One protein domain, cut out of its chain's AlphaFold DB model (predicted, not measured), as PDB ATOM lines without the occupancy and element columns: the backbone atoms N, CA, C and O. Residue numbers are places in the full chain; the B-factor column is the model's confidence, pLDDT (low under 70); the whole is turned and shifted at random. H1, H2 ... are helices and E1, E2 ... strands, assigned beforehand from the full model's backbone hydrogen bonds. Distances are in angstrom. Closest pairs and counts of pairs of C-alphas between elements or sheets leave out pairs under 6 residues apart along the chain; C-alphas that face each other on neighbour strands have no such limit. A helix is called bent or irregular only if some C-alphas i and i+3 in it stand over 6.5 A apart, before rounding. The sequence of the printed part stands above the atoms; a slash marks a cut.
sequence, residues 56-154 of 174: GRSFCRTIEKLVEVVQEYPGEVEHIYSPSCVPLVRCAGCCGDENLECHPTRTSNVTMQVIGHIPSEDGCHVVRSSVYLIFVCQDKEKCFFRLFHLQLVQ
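What this domain is: This is residues 56 to 154 of the 174 residues of a protein of Salmo trutta (UniProt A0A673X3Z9). A long, bent hairpin, E5 and E6, with the short strand E2 beside E5, lies partly face to face with a second two-strand ribbon, E1 and E3, as a loose sandwich, two sheets face to face. Beyond one end of it sits the small strand pair E4 and E7 with the helix H2, while the turn of the long hairpin makes the other end of the length. The printed part has 99 residues, with two named helices and seven named strands in the order E1, H1, E2, E3, E4, E5, E6, E7, H2; the class is mixed, helices and strands. The three sheets, E2-E5-E6, E1-E3 and E4-E7, are antiparallel. The whole is loose, with a radius of gyration of the C-alphas of 17.2 A, and elongated, spanning 57 by 30 by 19 A.

How they stand to each other: E5, residues 108 to 120, and E6, residues 123 to 135, form a hairpin at 162 degrees, with N 110 and O 133 2.9 A apart, within hydrogen-bond range. E2, residues 80 to 82, is an edge strand antiparallel to E5 at 124 degrees, with N 82 and O 115 at 2.8 A. This sheet is strongly twisted. E1, residues 61 to 68, and E3, residues 85 to 92, are antiparallel at 149 degrees, with N 63 and O 90 at 2.8 A. The sandwich's facing parts are 11.3 A centre to centre, and their best planes are 39 degrees apart. The closest C-alphas of E3 and E6 are those of Val 89 and Phe 135, 5.6 A apart. H1, residues 69 to 72, only grazes the sheet E2-E5-E6. E4, residues 100 to 102, and E7, residues 143 to 145, are antiparallel at 135 degrees, with N 101 and O 144 at 2.8 A. The closest C-alphas of E4 and H2, residues 146 to 154, are those of Leu 100 and Arg 146, 5.8 A apart. H2 is apart from E5 and E6. In H2, 3 of 5 O i to N i+4 pairs are within hydrogen-bond range; H1 is too short for such a pair, and its one O i to N i+3 pair is within range.

Where its parts are: E5 is 34.4 A long and bends by 59 degrees at residue 113; E6 is 34.1 A long and bends by 56 degrees at residue 128. E1 begins at C-alpha 61 (82.530, 149.657, 72.803) and is 20.9 A long; E3 is 18.2 A long. E2 runs on into E3 across a break of 2 residues, at 83 degrees. H2, 13.1 A long, ends at C-alpha 154 (95.815, 147.587, 92.349).

The domain as a whole: The C-alphas of Asp 97 and Asp 122 are the two farthest apart, at 57.2 A. The printed part has no cut, and no link is long. Mean pLDDT of the printed part is 77.8; 22 residues are under 70, among them residues 136 to 142 and 146 to 154.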
ATOM      1  N   GLY A  56      85.211 150.351  62.309       88.19
ATOM      2  CA  GLY A  56      84.108 150.956  63.054       88.19
ATOM      3  C   GLY A  56      83.309 149.942  63.875       88.19
ATOM      4  O   GLY A  56      82.814 150.264  64.954       88.19
ATOM      5  N   ARG A  57      83.195 148.691  63.405       89.81
ATOM      6  CA  ARG A  57      82.506 147.613  64.135       89.81
ATOM      7  C   ARG A  57      83.384 146.947  65.190       89.81
ATOM      8  O   ARG A  57      82.831 146.411  66.154       89.81
ATOM      9  N   SER A  58      84.703 146.950  64.998       90.06
ATOM     10  CA  SER A  58      85.667 146.329  65.907       90.06
ATOM     11  C   SER A  58      86.138 147.263  67.015       90.06
ATOM     12  O   SER A  58      86.702 146.774  67.988       90.06
ATOM     13  N   PHE A  59      85.915 148.573  66.898       90.12
ATOM     14  CA  PHE A  59      86.365 149.539  67.895       90.12
ATOM     15  C   PHE A  59      85.762 149.283  69.289       90.12
ATOM     16  O   PHE A  59      84.599 148.890  69.414       90.12
ATOM     17  N   CYS A  60      86.574 149.511  70.330       89.31
ATOM     18  CA  CYS A  60      86.218 149.322  71.738       89.31
ATOM     19  C   CYS A  60      84.890 150.004  72.096       89.31
ATOM     20  O   CYS A  60      84.791 151.229  72.069       89.31
ATOM     21  N   ARG A  61      83.885 149.203  72.466       86.12
ATOM     22  CA  ARG A  61      82.530 149.657  72.803       86.12
ATOM     23  C   ARG A  61      81.842 148.719  73.793       86.12
ATOM     24  O   ARG A  61      82.318 147.624  74.085       86.12
ATOM     25  N   THR A  62      80.677 149.129  74.278       87.12
ATOM     26  CA  THR A  62      79.754 148.266  75.027       87.12
ATOM     27  C   THR A  62      79.139 147.203  74.125       87.12
ATOM     28  O   THR A  62      78.515 147.543  73.118       87.12
ATOM     29  N   ILE A  63      79.251 145.937  74.515       87.25
ATOM     30  CA  ILE A  63      78.602 144.801  73.861       87.25
ATOM     31  C   ILE A  63      77.877 143.977  74.926       87.25
ATOM     32  O   ILE A  63      78.420 143.706  75.997       87.25
ATOM     33  N   GLU A  64      76.639 143.590  74.632       89.62
ATOM     34  CA  GLU A  64      75.894 142.631  75.440       89.62
ATOM     35  C   GLU A  64      76.456 141.225  75.199       89.62
ATOM     36  O   GLU A  64      76.526 140.748  74.066       89.62
ATOM     37  N   LYS A  65      76.905 140.576  76.270       87.94
ATOM     38  CA  LYS A  65      77.486 139.237  76.247       87.94
ATOM     39  C   LYS A  65      76.786 138.370  77.282       87.94
ATOM     40  O   LYS A  65      76.606 138.789  78.422       87.94
ATOM     41  N   LEU A  66      76.449 137.143  76.898       91.75
ATOM     42  CA  LEU A  66      76.013 136.122  77.844       91.75
ATOM     43  C   LEU A  66      77.219 135.637  78.647       91.75
ATOM     44  O   LEU A  66      78.212 135.179  78.075       91.75
ATOM     45  N   VAL A  67      77.130 135.756  79.966       89.31
ATOM     46  CA  VAL A  67      78.127 135.215  80.892       89.31
ATOM     47  C   VAL A  67      77.511 134.097  81.708       89.31
ATOM     48  O   VAL A  67      76.314 134.117  81.991       89.31
ATOM     49  N   GLU A  68      78.332 133.123  82.075       90.25
ATOM     50  CA  GLU A  68      77.911 132.029  82.935       90.25
ATOM     51  C   GLU A  68      77.819 132.509  84.389       90.25
ATOM     52  O   GLU A  68      78.758 133.107  84.918       90.25
ATOM     53  N   VAL A  69      76.688 132.246  85.045       86.06
ATOM     54  CA  VAL A  69      76.412 132.738  86.402       86.06
ATOM     55  C   VAL A  69      77.388 132.139  87.419       86.06
ATOM     56  O   VAL A  69      77.852 132.854  88.301       86.06
ATOM     57  N   VAL A  70      77.755 130.859  87.278       83.75
ATOM     58  CA  VAL A  70      78.649 130.172  88.231       83.75
ATOM     59  C   VAL A  70      80.081 130.714  88.211       83.75
ATOM     60  O   VAL A  70      80.731 130.746  89.251       83.75
ATOM     61  N   GLN A  71      80.569 131.185  87.058       82.00
ATOM     62  CA  GLN A  71      81.912 131.772  86.951       82.00
ATOM     63  C   GLN A  71      81.990 133.151  87.611       82.00
ATOM     64  O   GLN A  71      83.021 133.521  88.164       82.00
ATOM     65  N   GLU A  72      80.904 133.918  87.540       79.50
ATOM     66  CA  GLU A  72      80.845 135.285  88.062       79.50
ATOM     67  C   GLU A  72      80.420 135.323  89.540       79.50
ATOM     68  O   GLU A  72      80.791 136.240  90.269       79.50
ATOM     69  N   TYR A  73      79.662 134.321  89.992       76.88
ATOM     70  CA  TYR A  73      79.228 134.159  91.376       76.88
ATOM     71  C   TYR A  73      79.413 132.699  91.835       76.88
ATOM     72  O   TYR A  73      78.432 131.950  91.939       76.88
ATOM     73  N   PRO A  74      80.663 132.270  92.104       72.12
ATOM     74  CA  PRO A  74      80.915 130.978  92.728       72.12
ATOM     75  C   PRO A  74      80.376 131.037  94.163       72.12
ATOM     76  O   PRO A  74      80.962 131.672  95.038       72.12
ATOM     77  N   GLY A  75      79.194 130.461  94.382       69.62
ATOM     78  CA  GLY A  75      78.572 130.398  95.704       69.62
ATOM     79  C   GLY A  75      79.330 129.465  96.654       69.62
ATOM     80  O   GLY A  75      80.143 128.654  96.222       69.62
ATOM     81  N   GLU A  76      79.025 129.543  97.951       61.19
ATOM     82  CA  GLU A  76      79.606 128.655  98.979       61.19
ATOM     83  C   GLU A  76      79.165 127.184  98.832       61.19
ATOM     84  O   GLU A  76      79.832 126.286  99.337       61.19
ATOM     85  N   VAL A  77      78.063 126.931  98.111       67.06
ATOM     86  CA  VAL A  77      77.608 125.590  97.711       67.06
ATOM     87  C   VAL A  77      77.379 125.530  96.198       67.06
ATOM     88  O   VAL A  77      77.003 126.535  95.579       67.06
ATOM     89  N   GLU A  78      77.595 124.350  95.607       71.19
ATOM     90  CA  GLU A  78      77.389 124.090  94.176       71.19
ATOM     91  C   GLU A  78      75.896 124.180  93.824       71.19
ATOM     92  O   GLU A  78      75.124 123.238  93.998       71.19
ATOM     93  N   HIS A  79      75.478 125.349  93.340       75.31
ATOM     94  CA  HIS A  79      74.140 125.558  92.798       75.31
ATOM     95  C   HIS A  79      74.149 125.355  91.286       75.31
ATOM     96  O   HIS A  79      75.018 125.871  90.581       75.31
ATOM     97  N   ILE A  80      73.108 124.708  90.772       83.44
ATOM     98  CA  ILE A  80      72.786 124.740  89.346       83.44
ATOM     99  C   ILE A  80      71.836 125.921  89.120       83.44
ATOM    100  O   ILE A  80      70.735 125.943  89.666       83.44
ATOM    101  N   TYR A  81      72.253 126.922  88.344       86.00
ATOM    102  CA  TYR A  81      71.440 128.115  88.087       86.00
ATOM    103  C   TYR A  81      70.555 127.965  86.844       86.00
ATOM    104  O   TYR A  81      70.985 127.438  85.818       86.00
ATOM    105  N   SER A  82      69.330 128.483  86.928       87.31
ATOM    106  CA  SER A  82      68.388 128.617  85.819       87.31
ATOM    107  C   SER A  82      67.912 130.078  85.705       87.31
ATOM    108  O   SER A  82      67.269 130.581  86.635       87.31
ATOM    109  N   PRO A  83      68.227 130.784  84.599       91.12
ATOM    110  CA  PRO A  83      69.129 130.354  83.524       91.12
ATOM    111  C   PRO A  83      70.585 130.221  84.016       91.12
ATOM    112  O   PRO A  83      70.988 130.880  84.974       91.12
ATOM    113  N   SER A  84      71.388 129.385  83.351       90.00
ATOM    114  CA  SER A  84      72.816 129.218  83.676       90.00
ATOM    115  C   SER A  84      73.678 130.378  83.174       90.00
ATOM    116  O   SER A  84      74.792 130.585  83.657       90.00
ATOM    117  N   CYS A  85      73.156 131.159  82.227       90.81
ATOM    118  CA  CYS A  85      73.792 132.341  81.677       90.81
ATOM    119  C   CYS A  85      72.834 133.532  81.640       90.81
ATOM    120  O   CYS A  85      71.621 133.377  81.495       90.81
ATOM    121  N   VAL A  86      73.388 134.734  81.771       90.44
ATOM    122  CA  VAL A  86      72.614 135.979  81.768       90.44
ATOM    123  C   VAL A  86      73.308 137.063  80.944       90.44
ATOM    124  O   VAL A  86      74.540 137.060  80.835       90.44
ATOM    125  N   PRO A  87      72.542 137.978  80.328       90.56
ATOM    126  CA  PRO A  87      73.106 139.033  79.497       90.56
ATOM    127  C   PRO A  87      73.746 140.132  80.346       90.56
ATOM    128  O   PRO A  87      73.083 140.732  81.182       90.56
ATOM    129  N   LEU A  88      75.014 140.456  80.100       86.75
ATOM    130  CA  LEU A  88      75.691 141.604  80.703       86.75
ATOM    131  C   LEU A  88      76.322 142.496  79.646       86.75
ATOM    132  O   LEU A  88      76.894 142.027  78.666       86.75
ATOM    133  N   VAL A  89      76.310 143.800  79.905       85.75
ATOM    134  CA  VAL A  89      77.070 144.757  79.102       85.75
ATOM    135  C   VAL A  89      78.531 144.747  79.551       85.75
ATOM    136  O   VAL A  89      78.849 145.010  80.718       85.75
ATOM    137  N   ARG A  90      79.425 144.443  78.613       84.94
ATOM    138  CA  ARG A  90      80.878 144.419  78.800       84.94
ATOM    139  C   ARG A  90      81.548 145.297  77.747       84.94
ATOM    140  O   ARG A  90      81.042 145.445  76.637       84.94
ATOM    141  N   CYS A  91      82.694 145.873  78.081       85.50
ATOM    142  CA  CYS A  91      83.565 146.492  77.089       85.50
ATOM    143  C   CYS A  91      84.197 145.387  76.229       85.50
ATOM    144  O   CYS A  91      84.740 144.424  76.769       85.50
ATOM    145  N   ALA A  92      84.126 145.514  74.908       87.88
ATOM    146  CA  ALA A  92      84.775 144.604  73.975       87.88
ATOM    147  C   ALA A  92      85.122 145.326  72.668       87.88
ATOM    148  O   ALA A  92      84.519 146.341  72.320       87.88
ATOM    149  N   GLY A  93      86.099 144.780  71.949       89.44
ATOM    150  CA  GLY A  93      86.652 145.367  70.733       89.44
ATOM    151  C   GLY A  93      88.162 145.554  70.837       89.44
ATOM    152  O   GLY A  93      88.792 145.138  71.810       89.44
ATOM    153  N   CYS A  94      88.735 146.176  69.819       87.06
ATOM    154  CA  CYS A  94      90.145 146.512  69.742       87.06
ATOM    155  C   CYS A  94      90.360 148.025  69.835       87.06
ATOM    156  O   CYS A  94      89.478 148.839  69.547       87.06
ATOM    157  N   CYS A  95      91.567 148.375  70.259       88.88
ATOM    158  CA  CYS A  95      92.090 149.725  70.201       88.88
ATOM    159  C   CYS A  95      92.979 149.861  68.970       88.88
ATOM    160  O   CYS A  95      93.533 148.875  68.491       88.88
ATOM    161  N   GLY A  96      93.096 151.081  68.448       87.50
ATOM    162  CA  GLY A  96      93.907 151.326  67.256       87.50
ATOM    163  C   GLY A  96      95.418 151.304  67.491       87.50
ATOM    164  O   GLY A  96      96.169 151.293  66.524       87.50
ATOM    165  N   ASP A  97      95.845 151.291  68.754       86.44
ATOM    166  CA  ASP A  97      97.241 151.250  69.184       86.44
ATOM    167  C   ASP A  97      97.446 150.018  70.075       86.44
ATOM    168  O   ASP A  97      96.625 149.735  70.949       86.44
ATOM    169  N   GLU A  98      98.536 149.289  69.850       84.06
ATOM    170  CA  GLU A  98      98.896 148.056  70.559       84.06
ATOM    171  C   GLU A  98      99.233 148.262  72.045       84.06
ATOM    172  O   GLU A  98      99.134 147.334  72.850       84.06
ATOM    173  N   ASN A  99      99.599 149.484  72.431       84.31
ATOM    174  CA  ASN A  99      99.844 149.857  73.820       84.31
ATOM    175  C   ASN A  99      98.546 150.143  74.576       84.31
ATOM    176  O   ASN A  99      98.569 150.282  75.807       84.31
ATOM    177  N   LEU A 100      97.427 150.248  73.854       85.50
ATOM    178  CA  LEU A 100      96.112 150.493  74.408       85.50
ATOM    179  C   LEU A 100      95.279 149.210  74.453       85.50
ATOM    180  O   LEU A 100      95.214 148.435  73.505       85.50
ATOM    181  N   GLU A 101      94.556 149.023  75.550       85.94
ATOM    182  CA  GLU A 101      93.619 147.924  75.733       85.94
ATOM    183  C   GLU A 101      92.224 148.445  76.080       85.94
ATOM    184  O   GLU A 101      92.053 149.457  76.773       85.94
ATOM    185  N   CYS A 102      91.213 147.734  75.585       85.38
ATOM    186  CA  CYS A 102      89.813 148.021  75.861       85.38
ATOM    187  C   CYS A 102      89.465 147.482  77.250       85.38
ATOM    188  O   CYS A 102      89.271 146.278  77.420       85.38
ATOM    189  N   HIS A 103      89.400 148.377  78.238       82.56
ATOM    190  CA  HIS A 103      89.145 148.007  79.627       82.56
ATOM    191  C   HIS A 103      88.006 148.800  80.269       82.56
ATOM    192  O   HIS A 103      87.740 149.955  79.921       82.56
ATOM    193  N   PRO A 104      87.349 148.195  81.267       78.00
ATOM    194  CA  PRO A 104      86.318 148.839  82.061       78.00
ATOM    195  C   PRO A 104      86.787 150.071  82.857       78.00
ATOM    196  O   PRO A 104      87.485 149.936  83.857       78.00
ATOM    197  N   THR A 105      86.303 151.285  82.544       72.69
ATOM    198  CA  THR A 105      86.604 152.461  83.400       72.69
ATOM    199  C   THR A 105      85.824 152.522  84.699       72.69
ATOM    200  O   THR A 105      86.342 152.943  85.736       72.69
ATOM    201  N   ARG A 106      84.538 152.176  84.625       72.19
ATOM    202  CA  ARG A 106      83.565 152.349  85.705       72.19
ATOM    203  C   ARG A 106      82.696 151.118  85.783       72.19
ATOM    204  O   ARG A 106      81.924 150.874  84.870       72.19
ATOM    205  N   THR A 107      82.828 150.378  86.867       74.56
ATOM    206  CA  THR A 107      82.059 149.169  87.137       74.56
ATOM    207  C   THR A 107      80.801 149.509  87.921       74.56
ATOM    208  O   THR A 107      80.871 150.292  88.870       74.56
ATOM    209  N   SER A 108      79.684 148.877  87.587       77.50
ATOM    210  CA  SER A 108      78.470 148.897  88.404       77.50
ATOM    211  C   SER A 108      77.941 147.476  88.583       77.50
ATOM    212  O   SER A 108      78.245 146.587  87.789       77.50
ATOM    213  N   ASN A 109      77.164 147.252  89.641       82.19
ATOM    214  CA  ASN A 109      76.578 145.944  89.932       82.19
ATOM    215  C   ASN A 109      75.109 145.961  89.510       82.19
ATOM    216  O   ASN A 109      74.371 146.851  89.932       82.19
ATOM    217  N   VAL A 110      74.695 145.026  88.653       81.56
ATOM    218  CA  VAL A 110      73.273 144.772  88.383       81.56
ATOM    219  C   VAL A 110      72.898 143.575  89.234       81.56
ATOM    220  O   VAL A 110      73.604 142.567  89.271       81.56
ATOM    221  N   THR A 111      71.762 143.688  89.908       84.25
ATOM    222  CA  THR A 111      71.131 142.550  90.563       84.25
ATOM    223  C   THR A 111      70.217 141.862  89.563       84.25
ATOM    224  O   THR A 111      69.306 142.486  89.019       84.25
ATOM    225  N   MET A 112      70.461 140.578  89.323       86.88
ATOM    226  CA  MET A 112      69.617 139.735  88.481       86.88
ATOM    227  C   MET A 112      68.971 138.649  89.329       86.88
ATOM    228  O   MET A 112      69.569 138.139  90.279       86.88
ATOM    229  N   GLN A 113      67.734 138.303  88.990       84.75
ATOM    230  CA  GLN A 113      67.036 137.200  89.632       84.75
ATOM    231  C   GLN A 113      67.309 135.913  88.858       84.75
ATOM    232  O   GLN A 113      67.080 135.854  87.652       84.75
ATOM    233  N   VAL A 114      67.782 134.889  89.565       87.00
ATOM    234  CA  VAL A 114      68.026 133.550  89.022       87.00
ATOM    235  C   VAL A 114      67.441 132.506  89.969       87.00
ATOM    236  O   VAL A 114      67.199 132.760  91.151       87.00
ATOM    237  N   ILE A 115      67.187 131.311  89.455       86.38
ATOM    238  CA  ILE A 115      66.734 130.186  90.270       86.38
ATOM    239  C   ILE A 115      67.940 129.289  90.526       86.38
ATOM    240  O   ILE A 115      68.576 128.841  89.579       86.38
ATOM    241  N   GLY A 116      68.275 129.060  91.792       85.44
ATOM    242  CA  GLY A 116      69.302 128.111  92.201       85.44
ATOM    243  C   GLY A 116      68.675 126.763  92.539       85.44
ATOM    244  O   GLY A 116      67.691 126.682  93.272       85.44
ATOM    245  N   HIS A 117      69.256 125.697  92.019       83.12
ATOM    246  CA  HIS A 117      68.888 124.322  92.315       83.12
ATOM    247  C   HIS A 117      70.012 123.698  93.136       83.12
ATOM    248  O   HIS A 117      71.149 123.636  92.670       83.12
ATOM    249  N   ILE A 118      69.695 123.262  94.354       82.94
ATOM    250  CA  ILE A 118      70.649 122.599  95.244       82.94
ATOM    251  C   ILE A 118      70.389 121.092  95.155       82.94
ATOM    252  O   ILE A 118      69.272 120.663  95.478       82.94
ATOM    253  N   PRO A 119      71.357 120.284  94.696       73.75
ATOM    254  CA  PRO A 119      71.239 118.833  94.765       73.75
ATOM    255  C   PRO A 119      71.357 118.370  96.227       73.75
ATOM    256  O   PRO A 119      72.295 118.749  96.926       73.75
ATOM    257  N   SER A 120      70.410 117.558  96.699       75.38
ATOM    258  CA  SER A 120      70.433 116.910  98.017       75.38
ATOM    259  C   SER A 120      70.125 115.413  97.894       75.38
ATOM    260  O   SER A 120      69.606 114.954  96.874       75.38
ATOM    261  N   GLU A 121      70.450 114.628  98.928       70.38
ATOM    262  CA  GLU A 121      70.159 113.182  98.954       70.38
ATOM    263  C   GLU A 121      68.648 112.880  98.871       70.38
ATOM    264  O   GLU A 121      68.257 111.845  98.336       70.38
ATOM    265  N   ASP A 122      67.802 113.825  99.300       73.94
ATOM    266  CA  ASP A 122      66.337 113.725  99.273       73.94
ATOM    267  C   ASP A 122      65.693 114.305  97.992       73.94
ATOM    268  O   ASP A 122      64.465 114.322  97.862       73.94
ATOM    269  N   GLY A 123      66.488 114.791  97.027       67.75
ATOM    270  CA  GLY A 123      66.006 115.349  95.759       67.75
ATOM    271  C   GLY A 123      66.658 116.681  95.376       67.75
ATOM    272  O   GLY A 123      67.815 116.946  95.672       67.75
ATOM    273  N   CYS A 124      65.935 117.535  94.647       68.19
ATOM    274  CA  CYS A 124      66.411 118.874  94.295       68.19
ATOM    275  C   CYS A 124      65.592 119.926  95.046       68.19
ATOM    276  O   CYS A 124      64.384 120.044  94.827       68.19
ATOM    277  N   HIS A 125      66.246 120.716  95.899       76.69
ATOM    278  CA  HIS A 125      65.609 121.879  96.511       76.69
ATOM    279  C   HIS A 125      65.777 123.096  95.604       76.69
ATOM    280  O   HIS A 125      66.888 123.466  95.219       76.69
ATOM    281  N   VAL A 126      64.653 123.730  95.272       75.06
ATOM    282  CA  VAL A 126      64.634 124.970  94.495       75.06
ATOM    283  C   VAL A 126      64.717 126.153  95.452       75.06
ATOM    284  O   VAL A 126      63.829 126.354  96.280       75.06
ATOM    285  N   VAL A 127      65.755 126.965  95.300       75.69
ATOM    286  CA  VAL A 127      65.966 128.198  96.058       75.69
ATOM    287  C   VAL A 127      65.940 129.375  95.088       75.69
ATOM    288  O   VAL A 127      66.587 129.367  94.043       75.69
ATOM    289  N   ARG A 128      65.167 130.415  95.408       75.31
ATOM    290  CA  ARG A 128      65.226 131.672  94.651       75.31
ATOM    291  C   ARG A 128      66.407 132.483  95.162       75.31
ATOM    292  O   ARG A 128      66.425 132.827  96.341       75.31
ATOM    293  N   SER A 129      67.328 132.822  94.268       69.88
ATOM    294  CA  SER A 129      68.536 133.568  94.611       69.88
ATOM    295  C   SER A 129      68.646 134.843  93.780       69.88
ATOM    296  O   SER A 129      68.266 134.903  92.609       69.88
ATOM    297  N   SER A 130      69.174 135.893  94.395       73.88
ATOM    298  CA  SER A 130      69.561 137.114  93.693       73.88
ATOM    299  C   SER A 130      71.071 137.108  93.541       73.88
ATOM    300  O   SER A 130      71.785 137.090  94.542       73.88
ATOM    301  N   VAL A 131      71.551 137.117  92.299       74.06
ATOM    302  CA  VAL A 131      72.985 137.199  92.008       74.06
ATOM    303  C   VAL A 131      73.347 138.634  91.662       74.06
ATOM    304  O   VAL A 131      72.622 139.332  90.947       74.06
ATOM    305  N   TYR A 132      74.473 139.087  92.203       74.56
ATOM    306  CA  TYR A 132      75.043 140.389  91.882       74.56
ATOM    307  C   TYR A 132      76.107 140.180  90.825       74.56
ATOM    308  O   TYR A 132      77.113 139.524  91.080       74.56
ATOM    309  N   LEU A 133      75.887 140.746  89.647       76.50
ATOM    310  CA  LEU A 133      76.824 140.631  88.546       76.50
ATOM    311  C   LEU A 133      77.421 141.986  88.230       76.50
ATOM    312  O   LEU A 133      76.723 143.001  88.132       76.50
ATOM    313  N   ILE A 134      78.739 141.994  88.074       70.19
ATOM    314  CA  ILE A 134      79.478 143.197  87.731       70.19
ATOM    315  C   ILE A 134      79.347 143.386  86.219       70.19
ATOM    316  O   ILE A 134      79.839 142.589  85.412       70.19
ATOM    317  N   PHE A 135      78.662 144.454  85.827       71.06
ATOM    318  CA  PHE A 135      78.614 144.914  84.447       71.06
ATOM    319  C   PHE A 135      79.491 146.147  84.317       71.06
ATOM    320  O   PHE A 135      79.544 147.013  85.198       71.06
ATOM    321  N   VAL A 136      80.212 146.217  83.202       66.69
ATOM    322  CA  VAL A 136      81.068 147.358  82.949       66.69
ATOM    323  C   VAL A 136      81.062 147.762  81.492       66.69
ATOM    324  O   VAL A 136      81.643 147.094  80.647       66.69
ATOM    325  N   CYS A 137      80.446 148.907  81.251       63.84
ATOM    326  CA  CYS A 137      80.959 150.023  80.464       63.84
ATOM    327  C   CYS A 137      79.785 151.011  80.382       63.84
ATOM    328  O   CYS A 137      78.738 150.668  79.846       63.84
ATOM    329  N   GLN A 138      79.919 152.211  80.954       60.91
ATOM    330  CA  GLN A 138      78.891 153.259  80.820       60.91
ATOM    331  C   GLN A 138      79.128 154.165  79.606       60.91
ATOM    332  O   GLN A 138      78.198 154.824  79.159       60.91
ATOM    333  N   ASP A 139      80.342 154.168  79.046       57.53
ATOM    334  CA  ASP A 139      80.754 155.109  78.003       57.53
ATOM    335  C   ASP A 139      81.300 154.386  76.769       57.53
ATOM    336  O   ASP A 139      81.853 153.290  76.870       57.53
ATOM    337  N   LYS A 140      81.144 155.022  75.602       56.75
ATOM    338  CA  LYS A 140      81.292 154.376  74.293       56.75
ATOM    339  C   LYS A 140      82.717 154.172  73.778       56.75
ATOM    340  O   LYS A 140      82.843 153.411  72.835       56.75
ATOM    341  N   GLU A 141      83.766 154.776  74.334       61.16
ATOM    342  CA  GLU A 141      85.082 154.763  73.661       61.16
ATOM    343  C   GLU A 141      86.238 154.969  74.644       61.16
ATOM    344  O   GLU A 141      86.623 156.110  74.896       61.16
ATOM    345  N   LYS A 142      86.794 153.911  75.256       68.31
ATOM    346  CA  LYS A 142      87.926 154.103  76.181       68.31
ATOM    347  C   LYS A 142      88.983 153.004  76.097       68.31
ATOM    348  O   LYS A 142      88.926 151.974  76.764       68.31
ATOM    349  N   CYS A 143      89.968 153.299  75.265       79.69
ATOM    350  CA  CYS A 143      91.225 152.588  75.125       79.69
ATOM    351  C   CYS A 143      92.249 153.153  76.119       79.69
ATOM    352  O   CYS A 143      92.529 154.350  76.086       79.69
ATOM    353  N   PHE A 144      92.788 152.315  77.009       78.06
ATOM    354  CA  PHE A 144      93.750 152.732  78.040       78.06
ATOM    355  C   PHE A 144      95.110 152.111  77.836       78.06
ATOM    356  O   PHE A 144      95.201 150.940  77.487       78.06
ATOM    357  N   PHE A 145      96.161 152.852  78.182       71.19
ATOM    358  CA  PHE A 145      97.500 152.288  78.261       71.19
ATOM    359  C   PHE A 145      97.537 151.115  79.239       71.19
ATOM    360  O   PHE A 145      97.162 151.258  80.409       71.19
ATOM    361  N   ARG A 146      98.069 149.985  78.765       64.19
ATOM    362  CA  ARG A 146      98.291 148.746  79.529       64.19
ATOM    363  C   ARG A 146      98.825 148.988  80.948       64.19
ATOM    364  O   ARG A 146      98.344 148.399  81.911       64.19
ATOM    365  N   LEU A 147      99.793 149.899  81.077       57.56
ATOM    366  CA  LEU A 147     100.495 150.220  82.327       57.56
ATOM    367  C   LEU A 147      99.647 151.001  83.348       57.56
ATOM    368  O   LEU A 147      99.776 150.769  84.548       57.56
ATOM    369  N   PHE A 148      98.746 151.881  82.900       55.25
ATOM    370  CA  PHE A 148      97.930 152.709  83.800       55.25
ATOM    371  C   PHE A 148      96.740 151.939  84.403       55.25
ATOM    372  O   PHE A 148      96.314 152.238  85.521       55.25
ATOM    373  N   HIS A 149      96.217 150.919  83.709       56.06
ATOM    374  CA  HIS A 149      95.120 150.091  84.226       56.06
ATOM    375  C   HIS A 149      95.558 149.229  85.423       56.06
ATOM    376  O   HIS A 149      94.853 149.188  86.429       56.06
ATOM    377  N   LEU A 150      96.749 148.616  85.372       54.22
ATOM    378  CA  LEU A 150      97.307 147.821  86.479       54.22
ATOM    379  C   LEU A 150      97.411 148.624  87.785       54.22
ATOM    380  O   LEU A 150      97.012 148.128  88.838       54.22
ATOM    381  N   GLN A 151      97.852 149.884  87.715       53.38
ATOM    382  CA  GLN A 151      97.975 150.755  88.889       53.38
ATOM    383  C   GLN A 151      96.609 151.140  89.489       53.38
ATOM    384  O   GLN A 151      96.440 151.103  90.709       53.38
ATOM    385  N   LEU A 152      95.608 151.448  88.655       56.72
ATOM    386  CA  LEU A 152      94.246 151.760  89.115       56.72
ATOM    387  C   LEU A 152      93.513 150.523  89.664       56.72
ATOM    388  O   LEU A 152      92.784 150.632  90.651       56.72
ATOM    389  N   VAL A 153      93.722 149.346  89.063       57.62
ATOM    390  CA  VAL A 153      93.187 148.069  89.559       57.62
ATOM    391  C   VAL A 153      93.823 147.704  90.899       57.62
ATOM    392  O   VAL A 153      93.086 147.398  91.832       57.62
ATOM    393  N   GLN A 154      95.147 147.823  91.060       55.47
ATOM    394  CA  GLN A 154      95.815 147.587  92.349       55.47
ATOM    395  C   GLN A 154      95.302 148.519  93.451       55.47
ATOM    396  O   GLN A 154      95.013 148.059  94.555       55.47
TER     397      GLN A 154